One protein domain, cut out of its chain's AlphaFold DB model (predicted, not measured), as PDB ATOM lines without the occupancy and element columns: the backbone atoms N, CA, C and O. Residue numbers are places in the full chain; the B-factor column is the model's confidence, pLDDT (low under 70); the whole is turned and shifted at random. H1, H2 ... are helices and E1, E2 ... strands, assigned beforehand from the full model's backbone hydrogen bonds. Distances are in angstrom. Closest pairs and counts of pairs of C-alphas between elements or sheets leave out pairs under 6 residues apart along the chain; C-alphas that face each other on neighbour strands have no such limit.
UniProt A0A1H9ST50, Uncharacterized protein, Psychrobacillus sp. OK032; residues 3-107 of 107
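What this domain is: This is residues 3 to 107 of the 107 residues of an uncharacterized protein of Psychrobacillus sp. OK032 (UniProt A0A1H9ST50). A long hairpin of two helices, H1 and H2, makes the length of a rod, and at the end away from its turn sits a small twisted sheet of four strands with the short helix H3 at its side of the rod. The printed part has 105 residues, with named elements in the order E1, H1, H2, E2, H3, E3, E4, and the sheet runs E1, E2, E4, E3, antiparallel throughout. The class is mixed, helices and strands. The whole is extended, with a radius of gyration of the C-alphas of 22.0 A and spans of 70 by 24 by 20 A.

How they stand to each other: E1, residues 3 to 8, is an edge strand and the antiparallel neighbour of E2, residues 75 to 80, at 169 degrees, with N 7 and O 76 2.9 A apart. H1, residues 10 to 41, and H2, residues 45 to 71, form a helical hairpin: they touch, closest at the C-alphas of Ser 24 and Ser 58, 4.3 A, at a shallow tilt of 24 degrees, opposite ways. Neither is on the sheet. H3, residues 84 to 89, only grazes the sheet. E3, residues 93 to 98, and E4, residues 101 to 106, form a hairpin, with N 95 and O 103 2.8 A apart. E2 and E4 are antiparallel, with N 104 and O 77 2.7 A apart. E2, H3 and E3 make a split strand-helix-strand unit, two strands running the same way with E4 between them, its crossover right-handed. In H1, H2 and H3 every O i to N i+4 pair is within hydrogen-bond range.

Where its parts are: E1 begins at C-alpha 3, (153.259, 107.773, 128.872). H1 is 46.0 A long and H2 39.0 A. E4 ends at C-alpha 106, (154.464, 98.616, 137.922).

The domain as a whole: The C-alphas of Lys 41 and Thr 82 are the two farthest apart, 70.0 A. The printed part has no cut, and its links are tight. Residue 107 is under 70 in pLDDT.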
ATOM      1  N   ILE A   3     154.346 107.966 127.900       83.62
ATOM      2  CA  ILE A   3     153.259 107.773 128.872       83.62
ATOM      3  C   ILE A   3     152.160 108.794 128.576       83.62
ATOM      4  O   ILE A   3     152.390 109.996 128.651       83.62
ATOM      5  N   LEU A   4     150.961 108.303 128.273       86.19
ATOM      6  CA  LEU A   4     149.777 109.111 127.980       86.19
ATOM      7  C   LEU A   4     148.979 109.445 129.242       86.19
ATOM      8  O   LEU A   4     148.400 110.523 129.349       86.19
ATOM      9  N   SER A   5     148.916 108.516 130.197       86.94
ATOM     10  CA  SER A   5     148.231 108.734 131.472       86.94
ATOM     11  C   SER A   5     148.766 107.814 132.560       86.94
ATOM     12  O   SER A   5     149.106 106.663 132.281       86.94
ATOM     13  N   GLN A   6     148.745 108.296 133.798       88.94
ATOM     14  CA  GLN A   6     149.083 107.539 134.998       88.94
ATOM     15  C   GLN A   6     147.893 107.561 135.959       88.94
ATOM     16  O   GLN A   6     147.316 108.618 136.211       88.94
ATOM     17  N   SER A   7     147.543 106.403 136.510       85.94
ATOM     18  CA  SER A   7     146.550 106.275 137.573       85.94
ATOM     19  C   SER A   7     147.083 105.362 138.666       85.94
ATOM     20  O   SER A   7     147.465 104.227 138.384       85.94
ATOM     21  N   THR A   8     147.074 105.840 139.905       88.50
ATOM     22  CA  THR A   8     147.457 105.055 141.083       88.50
ATOM     23  C   THR A   8     146.220 104.800 141.932       88.50
ATOM     24  O   THR A   8     145.547 105.754 142.332       88.50
ATOM     25  N   ASP A   9     145.920 103.532 142.218       87.88
ATOM     26  CA  ASP A   9     144.755 103.164 143.031       87.88
ATOM     27  C   ASP A   9     145.082 103.184 144.532       87.88
ATOM     28  O   ASP A   9     145.286 102.162 145.188       87.88
ATOM     29  N   TRP A  10     145.133 104.393 145.089       88.12
ATOM     30  CA  TRP A  10     145.318 104.590 146.529       88.12
ATOM     31  C   TRP A  10     144.120 104.128 147.352       88.12
ATOM     32  O   TRP A  10     144.292 103.678 148.483       88.12
ATOM     33  N   PHE A  11     142.908 104.249 146.809       89.75
ATOM     34  CA  PHE A  11     141.700 103.921 147.553       89.75
ATOM     35  C   PHE A  11     141.609 102.416 147.798       89.75
ATOM     36  O   PHE A  11     141.453 102.004 148.948       89.75
ATOM     37  N   GLY A  12     141.769 101.603 146.748       88.56
ATOM     38  CA  GLY A  12     141.781 100.146 146.866       88.56
ATOM     39  C   GLY A  12     142.880  99.660 147.811       88.56
ATOM     40  O   GLY A  12     142.619  98.847 148.701       88.56
ATOM     41  N   HIS A  13     144.081 100.232 147.689       91.19
ATOM     42  CA  HIS A  13     145.211  99.904 148.554       91.19
ATOM     43  C   HIS A  13     144.940 100.210 150.037       91.19
ATOM     44  O   HIS A  13     145.069  99.328 150.887       91.19
ATOM     45  N   ILE A  14     144.510 101.435 150.361       93.19
ATOM     46  CA  ILE A  14     144.226 101.850 151.746       93.19
ATOM     47  C   ILE A  14     143.059 101.048 152.327       93.19
ATOM     48  O   ILE A  14     143.100 100.655 153.496       93.19
ATOM     49  N   PHE A  15     142.023 100.785 151.528       93.75
ATOM     50  CA  PHE A  15     140.866 100.007 151.954       93.75
ATOM     51  C   PHE A  15     141.262  98.581 152.357       93.75
ATOM     52  O   PHE A  15     140.950  98.147 153.469       93.75
ATOM     53  N   LEU A  16     142.009  97.879 151.499       93.44
ATOM     54  CA  LEU A  16     142.506  96.534 151.796       93.44
ATOM     55  C   LEU A  16     143.441  96.532 153.006       93.44
ATOM     56  O   LEU A  16     143.274  95.707 153.907       93.44
ATOM     57  N   LEU A  17     144.374  97.484 153.072       95.25
ATOM     58  CA  LEU A  17     145.299  97.602 154.194       95.25
ATOM     59  C   LEU A  17     144.552  97.792 155.523       95.25
ATOM     60  O   LEU A  17     144.868  97.142 156.518       95.25
ATOM     61  N   THR A  18     143.515  98.630 155.525       95.75
ATOM     62  CA  THR A  18     142.680  98.876 156.707       95.75
ATOM     63  C   THR A  18     141.984  97.598 157.177       95.75
ATOM     64  O   THR A  18     141.977  97.315 158.376       95.75
ATOM     65  N   ILE A  19     141.442  96.799 156.253       96.62
ATOM     66  CA  ILE A  19     140.809  95.513 156.581       96.62
ATOM     67  C   ILE A  19     141.822  94.557 157.213       96.62
ATOM     68  O   ILE A  19     141.545  93.988 158.269       96.62
ATOM     69  N   VAL A  20     143.001  94.401 156.605       96.81
ATOM     70  CA  VAL A  20     144.038  93.484 157.103       96.81
ATOM     71  C   VAL A  20     144.510  93.894 158.501       96.81
ATOM     72  O   VAL A  20     144.614  93.044 159.389       96.81
ATOM     73  N   ILE A  21     144.719  95.194 158.740       96.75
ATOM     74  CA  ILE A  21     145.082  95.721 160.063       96.75
ATOM     75  C   ILE A  21     143.965  95.455 161.080       96.75
ATOM     76  O   ILE A  21     144.233  94.942 162.167       96.75
ATOM     77  N   ALA A  22     142.710  95.752 160.732       97.38
ATOM     78  CA  ALA A  22     141.573  95.516 161.619       97.38
ATOM     79  C   ALA A  22     141.435  94.028 161.988       97.38
ATOM     80  O   ALA A  22     141.213  93.698 163.155       97.38
ATOM     81  N   MET A  23     141.634  93.124 161.024       96.94
ATOM     82  CA  MET A  23     141.648  91.681 161.273       96.94
ATOM     83  C   MET A  23     142.811  91.271 162.178       96.94
ATOM     84  O   MET A  23     142.594  90.523 163.132       96.94
ATOM     85  N   SER A  24     144.023  91.778 161.937       97.31
ATOM     86  CA  SER A  24     145.183  91.502 162.795       97.31
ATOM     87  C   SER A  24     144.900  91.865 164.257       97.31
ATOM     88  O   SER A  24     145.156  91.052 165.151       97.31
ATOM     89  N   ILE A  25     144.289  93.031 164.491       97.56
ATOM     90  CA  ILE A  25     143.894  93.497 165.825       97.56
ATOM     91  C   ILE A  25     142.803  92.601 166.422       97.56
ATOM     92  O   ILE A  25     142.913  92.203 167.580       97.56
ATOM     93  N   ALA A  26     141.773  92.237 165.657       97.81
ATOM     94  CA  ALA A  26     140.703  91.366 166.146       97.81
ATOM     95  C   ALA A  26     141.244  90.003 166.617       97.81
ATOM     96  O   ALA A  26     140.896  89.529 167.702       97.81
ATOM     97  N   PHE A  27     142.150  89.401 165.844       98.06
ATOM     98  CA  PHE A  27     142.802  88.147 166.224       98.06
ATOM     99  C   PHE A  27     143.784  88.319 167.389       98.06
ATOM    100  O   PHE A  27     143.890  87.417 168.219       98.06
ATOM    101  N   LEU A  28     144.442  89.476 167.516       97.88
ATOM    102  CA  LEU A  28     145.280  89.783 168.677       97.88
ATOM    103  C   LEU A  28     144.445  89.850 169.961       97.88
ATOM    104  O   LEU A  28     144.827  89.283 170.983       97.88
ATOM    105  N   VAL A  29     143.282  90.499 169.906       98.00
ATOM    106  CA  VAL A  29     142.344  90.559 171.035       98.00
ATOM    107  C   VAL A  29     141.853  89.157 171.398       98.00
ATOM    108  O   VAL A  29     141.842  88.804 172.578       98.00
ATOM    109  N   ALA A  30     141.511  88.328 170.407       97.00
ATOM    110  CA  ALA A  30     141.118  86.938 170.638       97.00
ATOM    111  C   ALA A  30     142.251  86.106 171.267       97.00
ATOM    112  O   ALA A  30     141.998  85.328 172.185       97.00
ATOM    113  N   PHE A  31     143.497  86.302 170.826       97.75
ATOM    114  CA  PHE A  31     144.674  85.672 171.424       97.75
ATOM    115  C   PHE A  31     144.830  86.067 172.896       97.75
ATOM    116  O   PHE A  31     144.903  85.197 173.759       97.75
ATOM    117  N   ILE A  32     144.817  87.367 173.196       97.44
ATOM    118  CA  ILE A  32     144.959  87.879 174.565       97.44
ATOM    119  C   ILE A  32     143.831  87.347 175.461       97.44
ATOM    120  O   ILE A  32     144.099  86.844 176.552       97.44
ATOM    121  N   GLY A  33     142.581  87.391 174.991       96.56
ATOM    122  CA  GLY A  33     141.434  86.852 175.726       96.56
ATOM    123  C   GLY A  33     141.521  85.337 175.948       96.56
ATOM    124  O   GLY A  33     141.173  84.842 177.023       96.56
ATOM    125  N   GLY A  34     142.041  84.597 174.967       95.69
ATOM    126  CA  GLY A  34     142.317  83.167 175.087       95.69
ATOM    127  C   GLY A  34     143.370  82.862 176.154       95.69
ATOM    128  O   GLY A  34     143.133  82.035 177.036       95.69
ATOM    129  N   VAL A  35     144.482  83.605 176.154       96.06
ATOM    130  CA  VAL A  35     145.529  83.509 177.186       96.06
ATOM    131  C   VAL A  35     144.951  83.780 178.577       96.06
ATOM    132  O   VAL A  35     145.165  82.980 179.488       96.06
ATOM    133  N   MET A  36     144.177  84.858 178.744       96.31
ATOM    134  CA  MET A  36     143.516  85.179 180.018       96.31
ATOM    135  C   MET A  36     142.593  84.044 180.480       96.31
ATOM    136  O   MET A  36     142.659  83.621 181.631       96.31
ATOM    137  N   THR A  37     141.797  83.485 179.565       94.56
ATOM    138  CA  THR A  37     140.882  82.375 179.873       94.56
ATOM    139  C   THR A  37     141.630  81.136 180.370       94.56
ATOM    140  O   THR A  37     141.176  80.492 181.316       94.56
ATOM    141  N   ILE A  38     142.782  80.813 179.772       94.75
ATOM    142  CA  ILE A  38     143.627  79.683 180.195       94.75
ATOM    143  C   ILE A  38     144.183  79.912 181.607       94.75
ATOM    144  O   ILE A  38     144.214  78.978 182.408       94.75
ATOM    145  N   PHE A  39     144.595  81.141 181.933       94.25
ATOM    146  CA  PHE A  39     145.075  81.474 183.277       94.25
ATOM    147  C   PHE A  39     143.970  81.390 184.337       94.25
ATOM    148  O   PHE A  39     144.224  80.897 185.434       94.25
ATOM    149  N   GLU A  40     142.754  81.834 184.021       93.81
ATOM    150  CA  GLU A  40     141.639  81.855 184.977       93.81
ATOM    151  C   GLU A  40     140.980  80.485 185.175       93.81
ATOM    152  O   GLU A  40     140.649  80.106 186.299       93.81
ATOM    153  N   LYS A  41     140.747  79.746 184.084       92.62
ATOM    154  CA  LYS A  41     139.945  78.506 184.088       92.62
ATOM    155  C   LYS A  41     140.789  77.236 184.014       92.62
ATOM    156  O   LYS A  41     140.243  76.134 184.085       92.62
ATOM    157  N   GLY A  42     142.105  77.383 183.900       87.56
ATOM    158  CA  GLY A  42     143.044  76.282 183.780       87.56
ATOM    159  C   GLY A  42     143.195  75.761 182.352       87.56
ATOM    160  O   GLY A  42     142.597  76.240 181.387       87.56
ATOM    161  N   PHE A  43     144.051  74.751 182.215       91.19
ATOM    162  CA  PHE A  43     144.533  74.289 180.922       91.19
ATOM    163  C   PHE A  43     143.548  73.315 180.265       91.19
ATOM    164  O   PHE A  43     143.436  72.153 180.661       91.19
ATOM    165  N   ARG A  44     142.856  73.771 179.218       94.19
ATOM    166  CA  ARG A  44     142.072  72.914 178.318       94.19
ATOM    167  C   ARG A  44     142.713  72.937 176.941       94.19
ATOM    168  O   ARG A  44     142.952  74.004 176.385       94.19
ATOM    169  N   LEU A  45     142.969  71.757 176.376       92.88
ATOM    170  CA  LEU A  45     143.655  71.632 175.086       92.88
ATOM    171  C   LEU A  45     142.941  72.415 173.968       92.88
ATOM    172  O   LEU A  45     143.603  73.057 173.159       92.88
ATOM    173  N   SER A  46     141.604  72.417 173.960       94.19
ATOM    174  CA  SER A  46     140.796  73.205 173.019       94.19
ATOM    175  C   SER A  46     141.106  74.699 173.086       94.19
ATOM    176  O   SER A  46     141.251  75.352 172.057       94.19
ATOM    177  N   ASP A  47     141.235  75.226 174.300       93.50
ATOM    178  CA  ASP A  47     141.372  76.658 174.550       93.50
ATOM    179  C   ASP A  47     142.786  77.106 174.152       93.50
ATOM    180  O   ASP A  47     142.965  78.156 173.539       93.50
ATOM    181  N   VAL A  48     143.780  76.244 174.385       94.31
ATOM    182  CA  VAL A  48     145.173  76.437 173.953       94.31
ATOM    183  C   VAL A  48     145.290  76.423 172.432       94.31
ATOM    184  O   VAL A  48     145.913  77.320 171.870       94.31
ATOM    185  N   ILE A  49     144.666  75.453 171.755       96.25
ATOM    186  CA  ILE A  49     144.681  75.371 170.286       96.25
ATOM    187  C   ILE A  49     144.052  76.627 169.674       96.25
ATOM    188  O   ILE A  49     144.658  77.249 168.803       96.25
ATOM    189  N   MET A  50     142.873  77.036 170.152       96.06
ATOM    190  CA  MET A  50     142.187  78.227 169.639       96.06
ATOM    191  C   MET A  50     142.987  79.505 169.901       96.06
ATOM    192  O   MET A  50     143.082  80.361 169.022       96.06
ATOM    193  N   THR A  51     143.612  79.605 171.075       96.56
ATOM    194  CA  THR A  51     144.495  80.725 171.416       96.56
ATOM    195  C   THR A  51     145.684  80.774 170.462       96.56
ATOM    196  O   THR A  51     145.900  81.790 169.809       96.56
ATOM    197  N   LEU A  52     146.420  79.675 170.289       96.62
ATOM    198  CA  LEU A  52     147.577  79.634 169.388       96.62
ATOM    199  C   LEU A  52     147.205  79.947 167.934       96.62
ATOM    200  O   LEU A  52     147.937  80.682 167.272       96.62
ATOM    201  N   LEU A  53     146.061  79.454 167.450       97.38
ATOM    202  CA  LEU A  53     145.554  79.788 166.116       97.38
ATOM    203  C   LEU A  53     145.264  81.286 165.977       97.38
ATOM    204  O   LEU A  53     145.689  81.893 164.996       97.38
ATOM    205  N   ALA A  54     144.600  81.898 166.960       97.00
ATOM    206  CA  ALA A  54     144.347  83.337 166.949       97.00
ATOM    207  C   ALA A  54     145.657  84.143 166.924       97.00
ATOM    208  O   ALA A  54     145.795  85.073 166.129       97.00
ATOM    209  N   GLY A  55     146.651  83.739 167.722       97.12
ATOM    210  CA  GLY A  55     147.974  84.366 167.727       97.12
ATOM    211  C   GLY A  55     148.697  84.237 166.383       97.12
ATOM    212  O   GLY A  55     149.202  85.226 165.853       97.12
ATOM    213  N   ALA A  56     148.692  83.040 165.791       97.75
ATOM    214  CA  ALA A  56     149.309  82.789 164.490       97.75
ATOM    215  C   ALA A  56     148.654  83.613 163.368       97.75
ATOM    216  O   ALA A  56     149.359  84.223 162.563       97.75
ATOM    217  N   ILE A  57     147.319  83.687 163.336       97.00
ATOM    218  CA  ILE A  57     146.596  84.485 162.338       97.00
ATOM    219  C   ILE A  57     146.889  85.976 162.528       97.00
ATOM    220  O   ILE A  57     147.156  86.669 161.549       97.00
ATOM    221  N   SER A  58     146.895  86.473 163.768       97.44
ATOM    222  CA  SER A  58     147.220  87.877 164.050       97.44
ATOM    223  C   SER A  58     148.605  88.265 163.517       97.44
ATOM    224  O   SER A  58     148.731  89.287 162.836       97.44
ATOM    225  N   LEU A  59     149.611  87.414 163.756       96.94
ATOM    226  CA  LEU A  59     150.982  87.599 163.273       96.94
ATOM    227  C   LEU A  59     151.068  87.601 161.744       96.94
ATOM    228  O   LEU A  59     151.697  88.488 161.170       96.94
ATOM    229  N   LEU A  60     150.415  86.644 161.076       97.38
ATOM    230  CA  LEU A  60     150.387  86.584 159.612       97.38
ATOM    231  C   LEU A  60     149.747  87.839 159.008       97.38
ATOM    232  O   LEU A  60     150.278  88.404 158.055       97.38
ATOM    233  N   MET A  61     148.648  88.315 159.594       95.88
ATOM    234  CA  MET A  61     147.977  89.535 159.143       95.88
ATOM    235  C   MET A  61     148.830  90.787 159.397       95.88
ATOM    236  O   MET A  61     148.874  91.675 158.551       95.88
ATOM    237  N   ALA A  62     149.559  90.853 160.516       94.75
ATOM    238  CA  ALA A  62     150.484  91.955 160.792       94.75
ATOM    239  C   ALA A  62     151.646  91.994 159.783       94.75
ATOM    240  O   ALA A  62     152.039  93.067 159.315       94.75
ATOM    241  N   LEU A  63     152.165  90.821 159.406       96.31
ATOM    242  CA  LEU A  63     153.185  90.704 158.369       96.31
ATOM    243  C   LEU A  63     152.636  91.135 157.002       96.31
ATOM    244  O   LEU A  63     153.292  91.907 156.305       96.31
ATOM    245  N   ALA A  64     151.421  90.706 156.653       94.00
ATOM    246  CA  ALA A  64     150.752  91.114 155.418       94.00
ATOM    247  C   ALA A  64     150.515  92.632 155.363       94.00
ATOM    248  O   ALA A  64     150.782  93.253 154.336       94.00
ATOM    249  N   ALA A  65     150.088  93.251 156.468       94.31
ATOM    250  CA  ALA A  65     149.928  94.703 156.549       94.31
ATOM    251  C   ALA A  65     151.266  95.436 156.370       94.31
ATOM    252  O   ALA A  65     151.343  96.407 155.623       94.31
ATOM    253  N   THR A  66     152.331  94.946 157.010       94.38
ATOM    254  CA  THR A  66     153.674  95.535 156.883       94.38
ATOM    255  C   THR A  66     154.195  95.417 155.452       94.38
ATOM    256  O   THR A  66     154.701  96.392 154.903       94.38
ATOM    257  N   GLY A  67     154.020  94.251 154.821       91.94
ATOM    258  CA  GLY A  67     154.341  94.045 153.409       91.94
ATOM    259  C   GLY A  67     153.564  94.997 152.501       91.94
ATOM    260  O   GLY A  67     154.165  95.662 151.663       91.94
ATOM    261  N   GLY A  68     152.255  95.140 152.726       90.50
ATOM    262  CA  GLY A  68     151.411  96.082 151.988       90.50
ATOM    263  C   GLY A  68     151.894  97.530 152.104       90.50
ATOM    264  O   GLY A  68     152.021  98.207 151.091       90.50
ATOM    265  N   ILE A  69     152.248  97.988 153.309       90.81
ATOM    266  CA  ILE A  69     152.789  99.343 153.529       90.81
ATOM    267  C   ILE A  69     154.101  99.558 152.764       90.81
ATOM    268  O   ILE A  69     154.318 100.638 152.220       90.81
ATOM    269  N   MET A  70     154.974  98.548 152.734       90.44
ATOM    270  CA  MET A  70     156.281  98.640 152.079       90.44
ATOM    271  C   MET A  70     156.190  98.636 150.549       90.44
ATOM    272  O   MET A  70     156.975  99.329 149.909       90.44
ATOM    273  N   VAL A  71     155.262  97.863 149.974       87.94
ATOM    274  CA  VAL A  71     155.048  97.784 148.516       87.94
ATOM    275  C   VAL A  71     154.297  99.016 148.000       87.94
ATOM    276  O   VAL A  71     154.625  99.548 146.946       87.94
ATOM    277  N   GLY A  72     153.328  99.529 148.763       85.19
ATOM    278  CA  GLY A  72     152.498 100.649 148.325       85.19
ATOM    279  C   GLY A  72     151.453 100.252 147.267       85.19
ATOM    280  O   GLY A  72     151.199  99.067 147.036       85.19
ATOM    281  N   PRO A  73     150.749 101.233 146.676       87.19
ATOM    282  CA  PRO A  73     149.662 100.978 145.735       87.19
ATOM    283  C   PRO A  73     150.169 100.654 144.328       87.19
ATOM    284  O   PRO A  73     151.086 101.293 143.813       87.19
ATOM    285  N   THR A  74     149.463  99.755 143.645       86.19
ATOM    286  CA  THR A  74     149.705  99.484 142.227       86.19
ATOM    287  C   THR A  74     149.451 100.736 141.390       86.19
ATOM    288  O   THR A  74     148.423 101.415 141.530       86.19
ATOM    289  N   THR A  75     150.386 101.031 140.486       87.19
ATOM    290  CA  THR A  75     150.241 102.126 139.526       87.19
ATOM    291  C   THR A  75     150.101 101.586 138.110       87.19
ATOM    292  O   THR A  75     150.936 100.819 137.628       87.19
ATOM    293  N   THR A  76     149.052 102.043 137.430       88.31
ATOM    294  CA  THR A  76     148.750 101.716 136.038       88.31
ATOM    295  C   THR A  76     149.127 102.887 135.137       88.31
ATOM    296  O   THR A  76     148.784 104.043 135.402       88.31
ATOM    297  N   TYR A  77     149.798 102.581 134.035       86.69
ATOM    298  CA  TYR A  77     150.245 103.524 133.023       86.69
ATOM    299  C   TYR A  77     149.617 103.152 131.685       86.69
ATOM    300  O   TYR A  77     149.666 102.000 131.274       86.69
ATOM    301  N   LYS A  78     149.062 104.120 130.962       88.56
ATOM    302  CA  LYS A  78     148.761 103.943 129.536       88.56
ATOM    303  C   LYS A  78     149.878 104.588 128.748       88.56
ATOM    304  O   LYS A  78     150.184 105.755 128.989       88.56
ATOM    305  N   ALA A  79     150.483 103.853 127.828       86.31
ATOM    306  CA  ALA A  79     151.637 104.323 127.082       86.31
ATOM    307  C   ALA A  79     151.612 103.866 125.626       86.31
ATOM    308  O   ALA A  79     151.070 102.814 125.298       86.31
ATOM    309  N   VAL A  80     152.251 104.636 124.750       86.50
ATOM    310  CA  VAL A  80     152.627 104.163 123.417       86.50
ATOM    311  C   VAL A  80     154.004 103.516 123.523       86.50
ATOM    312  O   VAL A  80     154.997 104.171 123.868       86.50
ATOM    313  N   VAL A  81     154.064 102.214 123.252       82.12
ATOM    314  CA  VAL A  81     155.298 101.425 123.336       82.12
ATOM    315  C   VAL A  81     155.885 101.253 121.939       82.12
ATOM    316  O   VAL A  81     155.263 100.685 121.049       82.12
ATOM    317  N   THR A  82     157.097 101.772 121.752       82.06
ATOM    318  CA  THR A  82     157.877 101.647 120.511       82.06
ATOM    319  C   THR A  82     158.908 100.521 120.583       82.06
ATOM    320  O   THR A  82     159.287  99.984 119.552       82.06
ATOM    321  N   ASP A  83     159.349 100.176 121.795       84.31
ATOM    322  CA  ASP A  83     160.291  99.098 122.091       84.31
ATOM    323  C   ASP A  83     159.811  98.369 123.351       84.31
ATOM    324  O   ASP A  83     159.757  98.964 124.428       84.31
ATOM    325  N   TYR A  84     159.406  97.110 123.193       80.81
ATOM    326  CA  TYR A  84     158.864  96.283 124.271       80.81
ATOM    327  C   TYR A  84     159.950  95.709 125.184       80.81
ATOM    328  O   TYR A  84     159.678  95.480 126.362       80.81
ATOM    329  N   ASN A  85     161.178  95.532 124.686       82.56
ATOM    330  CA  ASN A  85     162.273  95.015 125.509       82.56
ATOM    331  C   ASN A  85     162.655  96.047 126.574       82.56
ATOM    332  O   ASN A  85     162.755  95.709 127.747       82.56
ATOM    333  N   ALA A  86     162.701  97.329 126.202       80.25
ATOM    334  CA  ALA A  86     162.948  98.423 127.141       80.25
ATOM    335  C   ALA A  86     161.865  98.564 128.234       80.25
ATOM    336  O   ALA A  86     162.149  99.058 129.321       80.25
ATOM    337  N   VAL A  87     160.621  98.149 127.959       82.44
ATOM    338  CA  VAL A  87     159.510  98.173 128.932       82.44
ATOM    339  C   VAL A  87     159.691  97.076 129.982       82.44
ATOM    340  O   VAL A  87     159.565  97.351 131.175       82.44
ATOM    341  N   ILE A  88     160.051  95.870 129.543       81.81
ATOM    342  CA  ILE A  88     160.326  94.730 130.427       81.81
ATOM    343  C   ILE A  88     161.598  94.991 131.248       81.81
ATOM    344  O   ILE A  88     161.577  94.821 132.465       81.81
ATOM    345  N   ASP A  89     162.663  95.500 130.621       85.56
ATOM    346  CA  ASP A  89     163.921  95.853 131.301       85.56
ATOM    347  C   ASP A  89     163.725  96.954 132.360       85.56
ATOM    348  O   ASP A  89     164.422  96.991 133.374       85.56
ATOM    349  N   ALA A  90     162.749  97.846 132.158       81.12
ATOM    350  CA  ALA A  90     162.376  98.888 133.116       81.12
ATOM    351  C   ALA A  90     161.409  98.407 134.223       81.12
ATOM    352  O   ALA A  90     161.014  99.211 135.085       81.12
ATOM    353  N   GLY A  91     161.047  97.118 134.217       82.06
ATOM    354  CA  GLY A  91     160.213  96.471 135.231       82.06
ATOM    355  C   GLY A  91     158.720  96.765 135.102       82.06
ATOM    356  O   GLY A  91     158.027  96.798 136.114       82.06
ATOM    357  N   TYR A  92     158.228  97.051 133.897       85.62
ATOM    358  CA  TYR A  92     156.795  97.194 133.643       85.62
ATOM    359  C   TYR A  92     156.206  95.881 133.131       85.62
ATOM    360  O   TYR A  92     156.767  95.240 132.239       85.62
ATOM    361  N   GLU A  93     155.023  95.537 133.622       85.81
ATOM    362  CA  GLU A  93     154.229  94.426 133.107       85.81
ATOM    363  C   GLU A  93     153.165  94.926 132.132       85.81
ATOM    364  O   GLU A  93     152.549  95.967 132.350       85.81
ATOM    365  N   ILE A  94     152.935  94.188 131.044       84.00
ATOM    366  CA  ILE A  94     151.940  94.537 130.024       84.00
ATOM    367  C   ILE A  94     150.612  93.864 130.368       84.00
ATOM    368  O   ILE A  94     150.489  92.645 130.290       84.00
ATOM    369  N   VAL A  95     149.606  94.670 130.703       83.88
ATOM    370  CA  VAL A  95     148.282  94.200 131.141       83.88
ATOM    371  C   VAL A  95     147.312  94.068 129.969       83.88
ATOM    372  O   VAL A  95     146.516  93.134 129.913       83.88
ATOM    373  N   SER A  96     147.349  95.008 129.022       83.44
ATOM    374  CA  SER A  96     146.508  94.957 127.823       83.44
ATOM    375  C   SER A  96     147.067  95.813 126.691       83.44
ATOM    376  O   SER A  96     147.772  96.792 126.932       83.44
ATOM    377  N   THR A  97     146.709  95.468 125.454       85.12
ATOM    378  CA  THR A  97     147.103  96.208 124.248       85.12
ATOM    379  C   THR A  97     145.858  96.570 123.448       85.12
ATOM    380  O   THR A  97     145.114  95.685 123.032       85.12
ATOM    381  N   ASP A  98     145.649  97.863 123.213       82.12
ATOM    382  CA  ASP A  98     144.589  98.409 122.363       82.12
ATOM    383  C   ASP A  98     145.214  99.225 121.221       82.12
ATOM    384  O   ASP A  98     145.567 100.405 121.344       82.12
ATOM    385  N   GLY A  99     145.448  98.547 120.097       81.12
ATOM    386  CA  GLY A  99     146.154  99.113 118.952       81.12
ATOM    387  C   GLY A  99     147.596  99.497 119.297       81.12
ATOM    388  O   GLY A  99     148.437  98.635 119.530       81.12
ATOM    389  N   LYS A 100     147.894 100.803 119.288       78.81
ATOM    390  CA  LYS A 100     149.219 101.344 119.655       78.81
ATOM    391  C   LYS A 100     149.345 101.688 121.143       78.81
ATOM    392  O   LYS A 100     150.445 102.014 121.585       78.81
ATOM    393  N   ILE A 101     148.239 101.664 121.887       81.12
ATOM    394  CA  ILE A 101     148.209 102.004 123.309       81.12
ATOM    395  C   ILE A 101     148.339 100.713 124.107       81.12
ATOM    396  O   ILE A 101     147.588  99.763 123.910       81.12
ATOM    397  N   VAL A 102     149.289 100.696 125.029       85.06
ATOM    398  CA  VAL A 102     149.553  99.583 125.933       85.06
ATOM    399  C   VAL A 102     149.246 100.040 127.352       85.06
ATOM    400  O   VAL A 102     149.667 101.120 127.772       85.06
ATOM    401  N   THR A 103     148.497  99.227 128.088       83.25
ATOM    402  CA  THR A 103     148.304  99.384 129.529       83.25
ATOM    403  C   THR A 103     149.406  98.613 130.237       83.25
ATOM    404  O   THR A 103     149.554  97.411 130.028       83.25
ATOM    405  N   LEU A 104     150.172  99.314 131.061       86.19
ATOM    406  CA  LEU A 104     151.296  98.802 131.822       86.19
ATOM    407  C   LEU A 104     151.009  98.921 133.316       86.19
ATOM    408  O   LEU A 104     150.410  99.907 133.746       86.19
ATOM    409  N   THR A 105     151.489  97.982 134.115       83.19
ATOM    410  CA  THR A 105     151.522  98.095 135.578       83.19
ATOM    411  C   THR A 105     152.952  98.033 136.075       83.19
ATOM    412  O   THR A 105     153.814  97.414 135.450       83.19
ATOM    413  N   LYS A 106     153.208  98.720 137.186       79.88
ATOM    414  CA  LYS A 106     154.464  98.616 137.922       79.88
ATOM    415  C   LYS A 106     154.144  98.405 139.397       79.88
ATOM    416  O   LYS A 106     153.365  99.185 139.957       79.88
ATOM    417  N   GLU A 107     154.697  97.329 139.947       66.06
ATOM    418  CA  GLU A 107     154.738  97.043 141.387       66.06
ATOM    419  C   GLU A 107     155.912  97.770 142.051       66.06
ATOM    420  O   GLU A 107     156.968  97.949 141.391       66.06
TER     421      GLU A 107